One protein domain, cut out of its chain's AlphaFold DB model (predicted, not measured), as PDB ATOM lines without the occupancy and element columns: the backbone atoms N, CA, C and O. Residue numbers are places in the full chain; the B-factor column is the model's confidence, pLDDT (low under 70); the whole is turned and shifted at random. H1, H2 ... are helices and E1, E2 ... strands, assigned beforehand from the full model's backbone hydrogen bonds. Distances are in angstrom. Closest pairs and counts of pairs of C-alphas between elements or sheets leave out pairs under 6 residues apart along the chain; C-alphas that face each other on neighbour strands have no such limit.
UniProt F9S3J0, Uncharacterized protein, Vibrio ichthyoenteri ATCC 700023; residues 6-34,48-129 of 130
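What this domain is: This is residues 6 to 34 and 48 to 129 of the 130 residues of an uncharacterized protein of Vibrio ichthyoenteri ATCC 700023 (UniProt F9S3J0). A small twisted sheet of three strands has one helix, H1, packed along one face, and the helical hairpin of H4 and H5 crosses the side of H1 that is away from the sheet. H2 continues beyond the end of H1, while the short H3 only grazes the sheet near E3. The printed part has 111 residues with three named strands followed by five named helices, E1 E2 E3 H1 H2 H3 H4 H5; the sheet's order is E2 E1 E3, antiparallel throughout, and the class is mixed, helices and strands. The whole is compact, with a radius of gyration of the C-alphas of 13.9 A and spans of 42 by 31 by 25 A.

How they stand to each other: E1, residues 6 to 11, is the inner strand. E2, residues 24 to 29, forms a hairpin with it, antiparallel at 144 degrees; N 9 and O 25 are within hydrogen-bond range at 2.8 A. On the other side of E1 is E3, residues 49 to 52, antiparallel at 143 degrees, with N 50 and O 10 at 2.8 A. The sheet is only just strongly twisted, its C-alphas lying up to 4.2 A off the best plane. H1, residues 61 to 71, is on one face, making two layers, a sheet and a helix over it; its height over the sheet is 8.6 A. It runs along the strands, over E1, at 4 degrees to E1 on the local plane. H2, residues 74 to 83, is close to but not clearly touching H1. H3, residues 91 to 94, only grazes the sheet; the closest C-alphas to E3 are those of Asn 50 and Ala 91, 6.2 A apart. H4, residues 102 to 111, touches H1 about perpendicular at 89 degrees, with the C-alphas of Gly 66 and Gly 109 closest at 3.8 A. H5, residues 119 to 129, touches H4 in a helical hairpin, a steep tilt of 44 degrees, opposite ways; the closest C-alphas, Met 108 and Ile 125, are 6.2 A apart. H5 also touches H1, Val 69 and Val 122 having the closest C-alphas at 5.9 A, and only just touches H2, with 3 pairs of C-alphas within 8 A, Thr 74 and Asp 123 closest at 6.5 A. Each O i to N i+4 pair is within hydrogen-bond range in H1, H2 and H4, and 6 of 7 are in H5; H3 is too short for such a pair.

Where its parts are: E1 begins at C-alpha 6, (255.392, 242.165, 218.080), and is 16.7 A long; E2 is 16.5 A. H1 begins at C-alpha 61, (249.583, 240.727, 216.882), and is 15.4 A long. H5, 16.0 A, ends at C-alpha 129, (236.267, 238.995, 229.990).

The domain as a whole: The C-alphas farthest apart, Ala 32 and Gly 85, are 43.8 A apart. Residues 35 to 47 are not printed, and C-alphas 34 and 48 are 26.3 A apart across the cut. The link E1 to E2, 12 residues, is long. Mean pLDDT of the printed part is 88.1; residues 30 to 34 and 84 to 85 are under 70.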
ATOM      1  N   SER A   6     255.778 241.247 217.008       88.88
ATOM      2  CA  SER A   6     255.392 242.165 218.080       88.88
ATOM      3  C   SER A   6     255.952 241.754 219.441       88.88
ATOM      4  O   SER A   6     255.967 240.580 219.805       88.88
ATOM      5  N   TYR A   7     256.350 242.747 220.229       92.50
ATOM      6  CA  TYR A   7     256.700 242.613 221.642       92.50
ATOM      7  C   TYR A   7     255.913 243.644 222.446       92.50
ATOM      8  O   TYR A   7     255.669 244.754 221.975       92.50
ATOM      9  N   VAL A   8     255.533 243.302 223.676       95.25
ATOM     10  CA  VAL A   8     254.955 244.277 224.611       95.25
ATOM     11  C   VAL A   8     256.036 244.707 225.585       95.25
ATOM     12  O   VAL A   8     256.721 243.861 226.156       95.25
ATOM     13  N   LEU A   9     256.196 246.015 225.754       95.06
ATOM     14  CA  LEU A   9     257.242 246.637 226.553       95.06
ATOM     15  C   LEU A   9     256.630 247.400 227.725       95.06
ATOM     16  O   LEU A   9     255.619 248.072 227.545       95.06
ATOM     17  N   THR A  10     257.262 247.359 228.897       94.00
ATOM     18  CA  THR A  10     256.954 248.247 230.030       94.00
ATOM     19  C   THR A  10     258.229 248.861 230.597       94.00
ATOM     20  O   THR A  10     259.306 248.263 230.555       94.00
ATOM     21  N   ARG A  11     258.131 250.066 231.161       89.94
ATOM     22  CA  ARG A  11     259.253 250.698 231.871       89.94
ATOM     23  C   ARG A  11     259.518 249.954 233.187       89.94
ATOM     24  O   ARG A  11     258.578 249.585 233.881       89.94
ATOM     25  N   ARG A  12     260.792 249.773 233.560       85.94
ATOM     26  CA  ARG A  12     261.177 249.252 234.891       85.94
ATOM     27  C   ARG A  12     261.177 250.310 235.985       85.94
ATOM     28  O   ARG A  12     261.175 249.963 237.160       85.94
ATOM     29  N   LEU A  13     261.237 251.586 235.613       79.88
ATOM     30  CA  LEU A  13     261.325 252.720 236.529       79.88
ATOM     31  C   LEU A  13     260.165 253.678 236.282       79.88
ATOM     32  O   LEU A  13     260.065 254.265 235.199       79.88
ATOM     33  N   THR A  14     259.368 253.886 237.323       73.62
ATOM     34  CA  THR A  14     258.205 254.770 237.323       73.62
ATOM     35  C   THR A  14     258.231 255.632 238.584       73.62
ATOM     36  O   THR A  14     258.402 255.113 239.690       73.62
ATOM     37  N   ALA A  15     258.103 256.956 238.455       73.06
ATOM     38  CA  ALA A  15     258.178 257.848 239.616       73.06
ATOM     39  C   ALA A  15     257.032 257.586 240.611       73.06
ATOM     40  O   ALA A  15     255.985 257.062 240.238       73.06
ATOM     41  N   LYS A  16     257.211 257.960 241.890       71.56
ATOM     42  CA  LYS A  16     256.143 257.805 242.897       71.56
ATOM     43  C   LYS A  16     254.892 258.612 242.570       71.56
ATOM     44  O   LYS A  16     253.801 258.117 242.817       71.56
ATOM     45  N   GLU A  17     255.096 259.775 241.963       73.12
ATOM     46  CA  GLU A  17     254.051 260.720 241.573       73.12
ATOM     47  C   GLU A  17     253.466 260.447 240.178       73.12
ATOM     48  O   GLU A  17     252.566 261.164 239.744       73.12
ATOM     49  N   GLU A  18     253.973 259.455 239.429       77.44
ATOM     50  CA  GLU A  18     253.349 259.124 238.147       77.44
ATOM     51  C   GLU A  18     251.938 258.577 238.385       77.44
ATOM     52  O   GLU A  18     251.702 257.734 239.252       77.44
ATOM     53  N   LYS A  19     250.996 259.043 237.557       81.25
ATOM     54  CA  LYS A  19     249.578 258.665 237.631       81.25
ATOM     55  C   LYS A  19     249.362 257.152 237.507       81.25
ATOM     56  O   LYS A  19     248.326 256.662 237.943       81.25
ATOM     57  N   ARG A  20     250.306 256.446 236.882       84.12
ATOM     58  CA  ARG A  20     250.299 254.995 236.681       84.12
ATOM     59  C   ARG A  20     251.662 254.419 236.987       84.12
ATOM     60  O   ARG A  20     252.667 255.029 236.648       84.12
ATOM     61  N   ARG A  21     251.687 253.235 237.590       84.81
ATOM     62  CA  ARG A  21     252.896 252.448 237.858       84.81
ATOM     63  C   ARG A  21     253.321 251.637 236.648       84.81
ATOM     64  O   ARG A  21     254.522 251.480 236.427       84.81
ATOM     65  N   ILE A  22     252.344 251.162 235.878       88.88
ATOM     66  CA  ILE A  22     252.558 250.389 234.658       88.88
ATOM     67  C   ILE A  22     252.013 251.161 233.469       88.88
ATOM     68  O   ILE A  22     250.860 251.582 233.446       88.88
ATOM     69  N   VAL A  23     252.860 251.299 232.457       91.00
ATOM     70  CA  VAL A  23     252.459 251.719 231.121       91.00
ATOM     71  C   VAL A  23     253.086 250.731 230.156       91.00
ATOM     72  O   VAL A  23     254.309 250.553 230.169       91.00
ATOM     73  N   ALA A  24     252.243 250.064 229.373       95.19
ATOM     74  CA  ALA A  24     252.693 249.138 228.347       95.19
ATOM     75  C   ALA A  24     252.574 249.758 226.954       95.19
ATOM     76  O   ALA A  24     251.615 250.475 226.671       95.19
ATOM     77  N   SER A  25     253.518 249.423 226.082       94.25
ATOM     78  CA  SER A  25     253.545 249.815 224.670       94.25
ATOM     79  C   SER A  25     253.814 248.594 223.800       94.25
ATOM     80  O   SER A  25     254.502 247.669 224.231       94.25
ATOM     81  N   ILE A  26     253.286 248.584 222.578       93.31
ATOM     82  CA  ILE A  26     253.572 247.531 221.601       93.31
ATOM     83  C   ILE A  26     254.700 248.025 220.702       93.31
ATOM     84  O   ILE A  26     254.590 249.083 220.090       93.31
ATOM     85  N   TYR A  27     255.777 247.255 220.635       90.25
ATOM     86  CA  TYR A  27     256.769 247.372 219.580       90.25
ATOM     87  C   TYR A  27     256.410 246.376 218.484       90.25
ATOM     88  O   TYR A  27     256.170 245.205 218.781       90.25
ATOM     89  N   THR A  28     256.400 246.830 217.237       85.12
ATOM     90  CA  THR A  28     256.191 245.979 216.070       85.12
ATOM     91  C   THR A  28     257.325 246.234 215.095       85.12
ATOM     92  O   THR A  28     257.509 247.368 214.657       85.12
ATOM     93  N   ALA A  29     258.077 245.189 214.760       76.25
ATOM     94  CA  ALA A  29     258.985 245.241 213.627       76.25
ATOM     95  C   ALA A  29     258.168 245.017 212.351       76.25
ATOM     96  O   ALA A  29     257.504 243.983 212.208       76.25
ATOM     97  N   ASP A  30     258.192 246.003 211.460       67.06
ATOM     98  CA  ASP A  30     257.778 245.807 210.079       67.06
ATOM     99  C   ASP A  30     258.888 245.043 209.358       67.06
ATOM    100  O   ASP A  30     260.053 245.404 209.471       67.06
ATOM    101  N   THR A  31     258.547 243.965 208.660       55.59
ATOM    102  CA  THR A  31     259.500 243.235 207.812       55.59
ATOM    103  C   THR A  31     259.349 243.599 206.330       55.59
ATOM    104  O   THR A  31     260.030 243.009 205.499       55.59
ATOM    105  N   ALA A  32     258.403 244.477 205.976       50.47
ATOM    106  CA  ALA A  32     258.055 244.865 204.609       50.47
ATOM    107  C   ALA A  32     258.447 246.314 204.263       50.47
ATOM    108  O   ALA A  32     258.941 246.530 203.159       50.47
ATOM    109  N   ASP A  33     258.305 247.277 205.184       42.91
ATOM    110  CA  ASP A  33     258.679 248.692 204.953       42.91
ATOM    111  C   ASP A  33     260.143 249.026 205.323       42.91
ATOM    112  O   ASP A  33     260.558 250.186 205.356       42.91
ATOM    113  N   THR A  34     260.986 248.014 205.538       46.78
ATOM    114  CA  THR A  34     262.419 248.156 205.859       46.78
ATOM    115  C   THR A  34     263.302 248.530 204.662       46.78
ATOM    116  O   THR A  34     264.507 248.288 204.685       46.78
ATOM    117  N   LYS A  48     266.576 248.748 231.201       84.38
ATOM    118  CA  LYS A  48     265.567 249.534 231.935       84.38
ATOM    119  C   LYS A  48     264.128 249.272 231.464       84.38
ATOM    120  O   LYS A  48     263.199 249.911 231.960       84.38
ATOM    121  N   THR A  49     263.938 248.319 230.558       90.06
ATOM    122  CA  THR A  49     262.641 247.912 230.003       90.06
ATOM    123  C   THR A  49     262.363 246.453 230.363       90.06
ATOM    124  O   THR A  49     263.273 245.626 230.377       90.06
ATOM    125  N   ASN A  50     261.112 246.116 230.668       93.00
ATOM    126  CA  ASN A  50     260.651 244.729 230.643       93.00
ATOM    127  C   ASN A  50     260.004 244.470 229.283       93.00
ATOM    128  O   ASN A  50     259.265 245.317 228.788       93.00
ATOM    129  N   TYR A  51     260.247 243.303 228.699       92.75
ATOM    130  CA  TYR A  51     259.645 242.898 227.433       92.75
ATOM    131  C   TYR A  51     258.991 241.523 227.587       92.75
ATOM    132  O   TYR A  51     259.520 240.641 228.265       92.75
ATOM    133  N   PHE A  52     257.808 241.359 227.000       93.38
ATOM    134  CA  PHE A  52     256.998 240.148 227.104       93.38
ATOM    135  C   PHE A  52     257.116 239.308 225.835       93.38
ATOM    136  O   PHE A  52     256.994 239.829 224.727       93.38
ATOM    137  N   HIS A  53     257.323 238.003 226.013       91.38
ATOM    138  CA  HIS A  53     257.536 237.055 224.923       91.38
ATOM    139  C   HIS A  53     257.168 235.611 225.326       91.38
ATOM    140  O   HIS A  53     257.383 235.212 226.478       91.38
ATOM    141  N   PRO A  54     256.715 234.758 224.395       87.88
ATOM    142  CA  PRO A  54     256.722 233.308 224.567       87.88
ATOM    143  C   PRO A  54     258.121 232.736 224.289       87.88
ATOM    144  O   PRO A  54     258.528 232.606 223.141       87.88
ATOM    145  N   MET A  55     258.865 232.351 225.332       85.75
ATOM    146  CA  MET A  55     260.162 231.649 225.192       85.75
ATOM    147  C   MET A  55     261.173 232.341 224.249       85.75
ATOM    148  O   MET A  55     261.817 231.696 223.426       85.75
ATOM    149  N   GLY A  56     261.284 233.664 224.343       83.00
ATOM    150  CA  GLY A  56     262.176 234.499 223.537       83.00
ATOM    151  C   GLY A  56     261.673 234.799 222.125       83.00
ATOM    152  O   GLY A  56     262.391 235.443 221.370       83.00
ATOM    153  N   LYS A  57     260.470 234.343 221.749       85.75
ATOM    154  CA  LYS A  57     259.889 234.562 220.416       85.75
ATOM    155  C   LYS A  57     258.913 235.749 220.402       85.75
ATOM    156  O   LYS A  57     258.368 236.077 221.455       85.75
ATOM    157  N   PRO A  58     258.640 236.354 219.235       88.25
ATOM    158  CA  PRO A  58     257.609 237.380 219.098       88.25
ATOM    159  C   PRO A  58     256.206 236.886 219.479       88.25
ATOM    160  O   PRO A  58     255.911 235.688 219.455       88.25
ATOM    161  N   LEU A  59     255.332 237.834 219.808       90.75
ATOM    162  CA  LEU A  59     253.906 237.621 220.033       90.75
ATOM    163  C   LEU A  59     253.122 237.754 218.723       90.75
ATOM    164  O   LEU A  59     253.415 238.625 217.903       90.75
ATOM    165  N   ASP A  60     252.061 236.954 218.590       90.88
ATOM    166  CA  ASP A  60     251.001 237.199 217.608       90.88
ATOM    167  C   ASP A  60     250.403 238.601 217.841       90.88
ATOM    168  O   ASP A  60     250.209 239.001 218.994       90.88
ATOM    169  N   SER A  61     250.061 239.336 216.774       90.19
ATOM    170  CA  SER A  61     249.583 240.727 216.882       90.19
ATOM    171  C   SER A  61     248.405 240.872 217.854       90.19
ATOM    172  O   SER A  61     248.459 241.682 218.776       90.19
ATOM    173  N   ASP A  62     247.373 240.035 217.730       93.06
ATOM    174  CA  ASP A  62     246.182 240.143 218.584       93.06
ATOM    175  C   ASP A  62     246.463 239.747 220.037       93.06
ATOM    176  O   ASP A  62     245.879 240.309 220.966       93.06
ATOM    177  N   LEU A  63     247.427 238.849 220.258       94.81
ATOM    178  CA  LEU A  63     247.896 238.519 221.600       94.81
ATOM    179  C   LEU A  63     248.647 239.700 222.230       94.81
ATOM    180  O   LEU A  63     248.430 239.999 223.405       94.81
ATOM    181  N   ALA A  64     249.493 240.390 221.461       95.56
ATOM    182  CA  ALA A  64     250.196 241.588 221.917       95.56
ATOM    183  C   ALA A  64     249.219 242.721 222.263       95.56
ATOM    184  O   ALA A  64     249.353 243.340 223.319       95.56
ATOM    185  N   LYS A  65     248.192 242.945 221.432       96.12
ATOM    186  CA  LYS A  65     247.116 243.916 221.704       96.12
ATOM    187  C   LYS A  65     246.350 243.576 222.978       96.12
ATOM    188  O   LYS A  65     246.142 244.441 223.820       96.12
ATOM    189  N   GLY A  66     245.981 242.310 223.153       97.00
ATOM    190  CA  GLY A  66     245.320 241.835 224.365       97.00
ATOM    191  C   GLY A  66     246.137 242.048 225.629       97.00
ATOM    192  O   GLY A  66     245.642 242.559 226.631       97.00
ATOM    193  N   LEU A  67     247.419 241.689 225.571       97.12
ATOM    194  CA  LEU A  67     248.345 241.886 226.680       97.12
ATOM    195  C   LEU A  67     248.544 243.374 226.993       97.12
ATOM    196  O   LEU A  67     248.623 243.751 228.161       97.12
ATOM    197  N   TRP A  68     248.566 244.226 225.968       97.31
ATOM    198  CA  TRP A  68     248.586 245.675 226.134       97.31
ATOM    199  C   TRP A  68     247.336 246.190 226.867       97.31
ATOM    200  O   TRP A  68     247.480 247.002 227.782       97.31
ATOM    201  N   VAL A  69     246.134 245.690 226.535       97.75
ATOM    202  CA  VAL A  69     244.881 246.044 227.237       97.75
ATOM    203  C   VAL A  69     244.967 245.631 228.705       97.75
ATOM    204  O   VAL A  69     244.713 246.444 229.591       97.75
ATOM    205  N   PHE A  70     245.384 244.390 228.969       97.62
ATOM    206  CA  PHE A  70     245.513 243.865 230.325       97.62
ATOM    207  C   PHE A  70     246.474 244.698 231.184       97.62
ATOM    208  O   PHE A  70     246.104 245.152 232.267       97.62
ATOM    209  N   LEU A  71     247.693 244.948 230.694       96.69
ATOM    210  CA  LEU A  71     248.730 245.657 231.451       96.69
ATOM    211  C   LEU A  71     248.419 247.145 231.657       96.69
ATOM    212  O   LEU A  71     248.853 247.711 232.656       96.69
ATOM    213  N   ASN A  72     247.664 247.771 230.748       95.94
ATOM    214  CA  ASN A  72     247.198 249.154 230.894       95.94
ATOM    215  C   ASN A  72     245.829 249.264 231.594       95.94
ATOM    216  O   ASN A  72     245.231 250.344 231.627       95.94
ATOM    217  N   SER A  73     245.303 248.181 232.164       96.38
ATOM    218  CA  SER A  73     244.065 248.235 232.942       96.38
ATOM    219  C   SER A  73     244.265 248.929 234.288       96.38
ATOM    220  O   SER A  73     245.335 248.869 234.900       96.38
ATOM    221  N   THR A  74     243.200 249.549 234.797       95.31
ATOM    222  CA  THR A  74     243.198 250.118 236.150       95.31
ATOM    223  C   THR A  74     243.413 249.035 237.212       95.31
ATOM    224  O   THR A  74     244.049 249.298 238.228       95.31
ATOM    225  N   LEU A  75     242.955 247.803 236.964       94.06
ATOM    226  CA  LEU A  75     243.152 246.664 237.866       94.06
ATOM    227  C   LEU A  75     244.641 246.351 238.082       94.06
ATOM    228  O   LEU A  75     245.092 246.238 239.222       94.06
ATOM    229  N   VAL A  76     245.408 246.219 236.995       93.75
ATOM    230  CA  VAL A  76     246.850 245.937 237.076       93.75
ATOM    231  C   VAL A  76     247.595 247.115 237.700       93.75
ATOM    232  O   VAL A  76     248.476 246.912 238.534       93.75
ATOM    233  N   ASP A  77     247.212 248.345 237.354       92.12
ATOM    234  CA  ASP A  77     247.820 249.537 237.940       92.12
ATOM    235  C   ASP A  77     247.620 249.599 239.464       92.12
ATOM    236  O   ASP A  77     248.581 249.792 240.211       92.12
ATOM    237  N   GLN A  78     246.398 249.337 239.942       90.50
ATOM    238  CA  GLN A  78     246.078 249.282 241.371       90.50
ATOM    239  C   GLN A  78     246.836 248.169 242.097       90.50
ATOM    240  O   GLN A  78     247.326 248.403 243.203       90.50
ATOM    241  N   TYR A  79     246.976 246.992 241.477       90.31
ATOM    242  CA  TYR A  79     247.761 245.891 242.036       90.31
ATOM    243  C   TYR A  79     249.195 246.338 242.351       90.31
ATOM    244  O   TYR A  79     249.666 246.178 243.479       90.31
ATOM    245  N   PHE A  80     249.871 246.986 241.398       87.38
ATOM    246  CA  PHE A  80     251.228 247.479 241.630       87.38
ATOM    247  C   PHE A  80     251.285 248.701 242.542       87.38
ATOM    248  O   PHE A  80     252.270 248.859 243.256       87.38
ATOM    249  N   HIS A  81     250.248 249.537 242.582       84.62
ATOM    250  CA  HIS A  81     250.200 250.658 243.521       84.62
ATOM    251  C   HIS A  81     250.128 250.195 244.985       84.62
ATOM    252  O   HIS A  81     250.695 250.840 245.863       84.62
ATOM    253  N   GLN A  82     249.451 249.074 245.247       82.31
ATOM    254  CA  GLN A  82     249.324 248.491 246.586       82.31
ATOM    255  C   GLN A  82     250.551 247.661 246.984       82.31
ATOM    256  O   GLN A  82     250.921 247.634 248.156       82.31
ATOM    257  N   MET A  83     251.181 246.985 246.018       72.94
ATOM    258  CA  MET A  83     252.284 246.050 246.265       72.94
ATOM    259  C   MET A  83     253.664 246.719 246.251       72.94
ATOM    260  O   MET A  83     254.543 246.321 247.015       72.94
ATOM    261  N   ASN A  84     253.864 247.756 245.430       64.69
ATOM    262  CA  ASN A  84     255.177 248.366 245.235       64.69
ATOM    263  C   ASN A  84     255.303 249.676 246.022       64.69
ATOM    264  O   ASN A  84     254.984 250.759 245.535       64.69
ATOM    265  N   GLY A  85     255.883 249.606 247.225       65.25
ATOM    266  CA  GLY A  85     256.319 250.794 247.983       65.25
ATOM    267  C   GLY A  85     257.502 251.550 247.344       65.25
ATOM    268  O   GLY A  85     257.944 252.594 247.845       65.25
ATOM    269  N   HIS A  86     258.031 251.030 246.235       72.62
ATOM    270  CA  HIS A  86     259.166 251.556 245.487       72.62
ATOM    271  C   HIS A  86     258.799 251.917 244.043       72.62
ATOM    272  O   HIS A  86     257.763 251.544 243.508       72.62
ATOM    273  N   THR A  87     259.688 252.664 243.396       76.06
ATOM    274  CA  THR A  87     259.543 253.162 242.018       76.06
ATOM    275  C   THR A  87     259.908 252.142 240.942       76.06
ATOM    276  O   THR A  87     259.807 252.441 239.755       76.06
ATOM    277  N   GLN A  88     260.373 250.955 241.332       81.50
ATOM    278  CA  GLN A  88     260.771 249.906 240.399       81.50
ATOM    279  C   GLN A  88     259.656 248.884 240.184       81.50
ATOM    280  O   GLN A  88     258.995 248.491 241.142       81.50
ATOM    281  N   VAL A  89     259.488 248.457 238.933       86.06
ATOM    282  CA  VAL A  89     258.669 247.309 238.530       86.06
ATOM    283  C   VAL A  89     259.561 246.363 237.735       86.06
ATOM    284  O   VAL A  89     259.879 246.599 236.565       86.06
ATOM    285  N   ASN A  90     259.975 245.275 238.367       86.69
ATOM    286  CA  ASN A  90     260.856 244.286 237.771       86.69
ATOM    287  C   ASN A  90     260.072 243.132 237.133       86.69
ATOM    288  O   ASN A  90     258.896 242.899 237.406       86.69
ATOM    289  N   ALA A  91     260.767 242.345 236.309       88.06
ATOM    290  CA  ALA A  91     260.203 241.150 235.685       88.06
ATOM    291  C   ALA A  91     259.677 240.131 236.714       88.06
ATOM    292  O   ALA A  91     258.708 239.433 236.436       88.06
ATOM    293  N   THR A  92     260.292 240.046 237.897       88.19
ATOM    294  CA  THR A  92     259.813 239.177 238.981       88.19
ATOM    295  C   THR A  92     258.463 239.644 239.522       88.19
ATOM    296  O   THR A  92     257.589 238.807 239.712       88.19
ATOM    297  N   ASP A  93     258.260 240.956 239.671       88.56
ATOM    298  CA  ASP A  93     256.984 241.529 240.116       88.56
ATOM    299  C   ASP A  93     255.897 241.297 239.054       88.56
ATOM    300  O   ASP A  93     254.785 240.894 239.355       88.56
ATOM    301  N   LEU A  94     256.229 241.450 237.769       90.56
ATOM    302  CA  LEU A  94     255.296 241.155 236.672       90.56
ATOM    303  C   LEU A  94     254.899 239.670 236.607       90.56
ATOM    304  O   LEU A  94     253.788 239.352 236.188       90.56
ATOM    305  N   ARG A  95     255.775 238.752 237.038       90.12
ATOM    306  CA  ARG A  95     255.482 237.308 237.088       90.12
ATOM    307  C   ARG A  95     254.504 236.923 238.199       90.12
ATOM    308  O   ARG A  95     253.988 235.810 238.151       90.12
ATOM    309  N   THR A  96     254.235 237.796 239.174       89.62
ATOM    310  CA  THR A  96     253.228 237.524 240.215       89.62
ATOM    311  C   THR A  96     251.801 237.785 239.735       89.62
ATOM    312  O   THR A  96     250.851 237.316 240.366       89.62
ATOM    313  N   LEU A  97     251.633 238.490 238.608       91.06
ATOM    314  CA  LEU A  97     250.328 238.700 237.993       91.06
ATOM    315  C   LEU A  97     249.705 237.359 237.597       91.06
ATOM    316  O   LEU A  97     250.305 236.542 236.891       91.06
ATOM    317  N   ARG A  98     248.442 237.164 237.981       90.12
ATOM    318  CA  ARG A  98     247.610 236.109 237.400       90.12
ATOM    319  C   ARG A  98     247.206 236.546 235.999       90.12
ATOM    320  O   ARG A  98     246.302 237.360 235.837       90.12
ATOM    321  N   ASN A  99     247.919 236.035 235.003       89.50
ATOM    322  CA  ASN A  99     247.664 236.391 233.615       89.50
ATOM    323  C   ASN A  99     246.320 235.816 233.132       89.50
ATOM    324  O   ASN A  99     246.017 234.658 233.440       89.50
ATOM    325  N   PRO A 100     245.550 236.577 232.334       95.06
ATOM    326  CA  PRO A 100     244.432 236.030 231.583       95.06
ATOM    327  C   PRO A 100     244.902 234.913 230.646       95.06
ATOM    328  O   PRO A 100     246.068 234.846 230.243       95.06
ATOM    329  N   THR A 101     243.981 234.036 230.263       95.56
ATOM    330  CA  THR A 101     244.272 232.992 229.276       95.56
ATOM    331  C   THR A 101     244.603 233.598 227.908       95.56
ATOM    332  O   THR A 101     244.164 234.701 227.578       95.56
ATOM    333  N   LYS A 102     245.316 232.847 227.053       95.12
ATOM    334  CA  LYS A 102     245.589 233.271 225.665       95.12
ATOM    335  C   LYS A 102     244.298 233.657 224.928       95.12
ATOM    336  O   LYS A 102     244.290 234.649 224.211       95.12
ATOM    337  N   GLN A 103     243.217 232.898 225.123       96.56
ATOM    338  CA  GLN A 103     241.921 233.167 224.492       96.56
ATOM    339  C   GLN A 103     241.315 234.496 224.958       96.56
ATOM    340  O   GLN A 103     240.866 235.275 224.123       96.56
ATOM    341  N   GLN A 104     241.357 234.786 226.263       97.56
ATOM    342  CA  GLN A 104     240.896 236.071 226.799       97.56
ATOM    343  C   GLN A 104     241.727 237.234 226.261       97.56
ATOM    344  O   GLN A 104     241.153 238.226 225.828       97.56
ATOM    345  N   LEU A 105     243.057 237.106 226.223       97.31
ATOM    346  CA  LEU A 105     243.916 238.155 225.672       97.31
ATOM    347  C   LEU A 105     243.596 238.414 224.194       97.31
ATOM    348  O   LEU A 105     243.380 239.557 223.812       97.31
ATOM    349  N   VAL A 106     243.479 237.376 223.364       97.06
ATOM    350  CA  VAL A 106     243.095 237.555 221.951       97.06
ATOM    351  C   VAL A 106     241.725 238.232 221.828       97.06
ATOM    352  O   VAL A 106     241.569 239.150 221.028       97.06
ATOM    353  N   ALA A 107     240.745 237.849 222.653       97.62
ATOM    354  CA  ALA A 107     239.438 238.505 222.673       97.62
ATOM    355  C   ALA A 107     239.542 239.998 223.045       97.62
ATOM    356  O   ALA A 107     238.967 240.831 222.349       97.62
ATOM    357  N   MET A 108     240.334 240.352 224.065       97.62
ATOM    358  CA  MET A 108     240.616 241.751 224.419       97.62
ATOM    359  C   MET A 108     241.257 242.507 223.247       97.62
ATOM    360  O   MET A 108     240.844 243.621 222.930       97.62
ATOM    361  N   GLY A 109     242.236 241.885 222.582       95.88
ATOM    362  CA  GLY A 109     242.945 242.452 221.434       95.88
ATOM    363  C   GLY A 109     242.042 242.731 220.232       95.88
ATOM    364  O   GLY A 109     242.263 243.709 219.524       95.88
ATOM    365  N   ASN A 110     240.992 241.929 220.045       96.19
ATOM    366  CA  ASN A 110     239.995 242.119 218.990       96.19
ATOM    367  C   ASN A 110     238.945 243.193 219.328       96.19
ATOM    368  O   ASN A 110     238.256 243.675 218.432       96.19
ATOM    369  N   MET A 111     238.785 243.554 220.606       96.06
ATOM    370  CA  MET A 111     237.798 244.544 221.064       96.06
ATOM    371  C   MET A 111     238.347 245.973 221.154       96.06
ATOM    372  O   MET A 111     237.558 246.920 221.275       96.06
ATOM    373  N   VAL A 112     239.674 246.129 221.171       95.44
ATOM    374  CA  VAL A 112     240.343 247.425 221.303       95.44
ATOM    375  C   VAL A 112     240.569 248.070 219.936       95.44
ATOM    376  O   VAL A 112     241.052 247.435 219.002       95.44
ATOM    377  N   ASP A 113     240.253 249.359 219.845       94.25
ATOM    378  CA  ASP A 113     240.625 250.220 218.725       94.25
ATOM    379  C   ASP A 113     241.689 251.215 219.198       94.25
ATOM    380  O   ASP A 113     241.422 252.081 220.031       94.25
ATOM    381  N   PHE A 114     242.902 251.095 218.660       89.88
ATOM    382  CA  PHE A 114     244.028 251.943 219.046       89.88
ATOM    383  C   PHE A 114     243.904 253.394 218.567       89.88
ATOM    384  O   PHE A 114     244.623 254.248 219.079       89.88
ATOM    385  N   VAL A 115     243.000 253.692 217.629       90.38
ATOM    386  CA  VAL A 115     242.775 255.064 217.147       90.38
ATOM    387  C   VAL A 115     241.959 255.880 218.153       90.38
ATOM    388  O   VAL A 115     242.173 257.083 218.282       90.38
ATOM    389  N   SER A 116     241.032 255.241 218.873       88.38
ATOM    390  CA  SER A 116     240.004 255.936 219.661       88.38
ATOM    391  C   SER A 116     239.880 255.477 221.120       88.38
ATOM    392  O   SER A 116     238.932 255.864 221.806       88.38
ATOM    393  N   PHE A 117     240.815 254.668 221.629       90.00
ATOM    394  CA  PHE A 117     240.727 254.167 223.002       90.00
ATOM    395  C   PHE A 117     240.908 255.265 224.060       90.00
ATOM    396  O   PHE A 117     241.684 256.209 223.918       90.00
ATOM    397  N   ASP A 118     240.247 255.056 225.194       94.19
ATOM    398  CA  ASP A 118     240.527 255.742 226.445       94.19
ATOM    399  C   ASP A 118     240.594 254.727 227.595       94.19
ATOM    400  O   ASP A 118     240.405 253.517 227.414       94.19
ATOM    401  N   GLN A 119     240.854 255.216 228.807       95.25
ATOM    402  CA  GLN A 119     240.963 254.321 229.950       95.25
ATOM    403  C   GLN A 119     239.651 253.608 230.288       95.25
ATOM    404  O   GLN A 119     239.666 252.440 230.675       95.25
ATOM    405  N   LYS A 120     238.513 254.296 230.139       95.88
ATOM    406  CA  LYS A 120     237.205 253.701 230.426       95.88
ATOM    407  C   LYS A 120     236.958 252.519 229.500       95.88
ATOM    408  O   LYS A 120     236.451 251.496 229.949       95.88
ATOM    409  N   ARG A 121     237.355 252.635 228.231       95.69
ATOM    410  CA  ARG A 121     237.225 251.564 227.251       95.69
ATOM    411  C   ARG A 121     238.101 250.362 227.593       95.69
ATOM    412  O   ARG A 121     237.610 249.238 227.522       95.69
ATOM    413  N   VAL A 122     239.352 250.583 228.003       96.62
ATOM    414  CA  VAL A 122     240.246 249.507 228.471       96.62
ATOM    415  C   VAL A 122     239.611 248.746 229.637       96.62
ATOM    416  O   VAL A 122     239.523 247.519 229.602       96.62
ATOM    417  N   ASP A 123     239.098 249.463 230.637       96.88
ATOM    418  CA  ASP A 123     238.506 248.845 231.827       96.88
ATOM    419  C   ASP A 123     237.169 248.135 231.523       96.88
ATOM    420  O   ASP A 123     236.878 247.089 232.105       96.88
ATOM    421  N   GLN A 124     236.376 248.635 230.569       96.50
ATOM    422  CA  GLN A 124     235.179 247.939 230.077       96.50
ATOM    423  C   GLN A 124     235.522 246.612 229.395       96.50
ATOM    424  O   GLN A 124     234.882 245.601 229.669       96.50
ATOM    425  N   ILE A 125     236.530 246.602 228.513       96.94
ATOM    426  CA  ILE A 125     236.981 245.375 227.837       96.94
ATOM    427  C   ILE A 125     237.427 244.340 228.876       96.94
ATOM    428  O   ILE A 125     237.062 243.170 228.774       96.94
ATOM    429  N   MET A 126     238.159 244.783 229.900       95.62
ATOM    430  CA  MET A 126     238.575 243.940 231.020       95.62
ATOM    431  C   MET A 126     237.384 243.313 231.752       95.62
ATOM    432  O   MET A 126     237.345 242.095 231.886       95.62
ATOM    433  N   GLY A 127     236.394 244.114 232.165       93.69
ATOM    434  CA  GLY A 127     235.229 243.624 232.918       93.69
ATOM    435  C   GLY A 127     234.259 242.737 232.125       93.69
ATOM    436  O   GLY A 127     233.413 242.076 232.717       93.69
ATOM    437  N   HIS A 128     234.352 242.704 230.792       90.62
ATOM    438  CA  HIS A 128     233.586 241.756 229.974       90.62
ATOM    439  C   HIS A 128     234.199 240.350 229.935       90.62
ATOM    440  O   HIS A 128     233.503 239.401 229.577       90.62
ATOM    441  N   LEU A 129     235.494 240.217 230.238       87.44
ATOM    442  CA  LEU A 129     236.267 238.995 229.990       87.44
ATOM    443  C   LEU A 129     236.921 238.406 231.248       87.44
ATOM    444  O   LEU A 129     237.444 237.289 231.169       87.44
TER     445      LEU A 129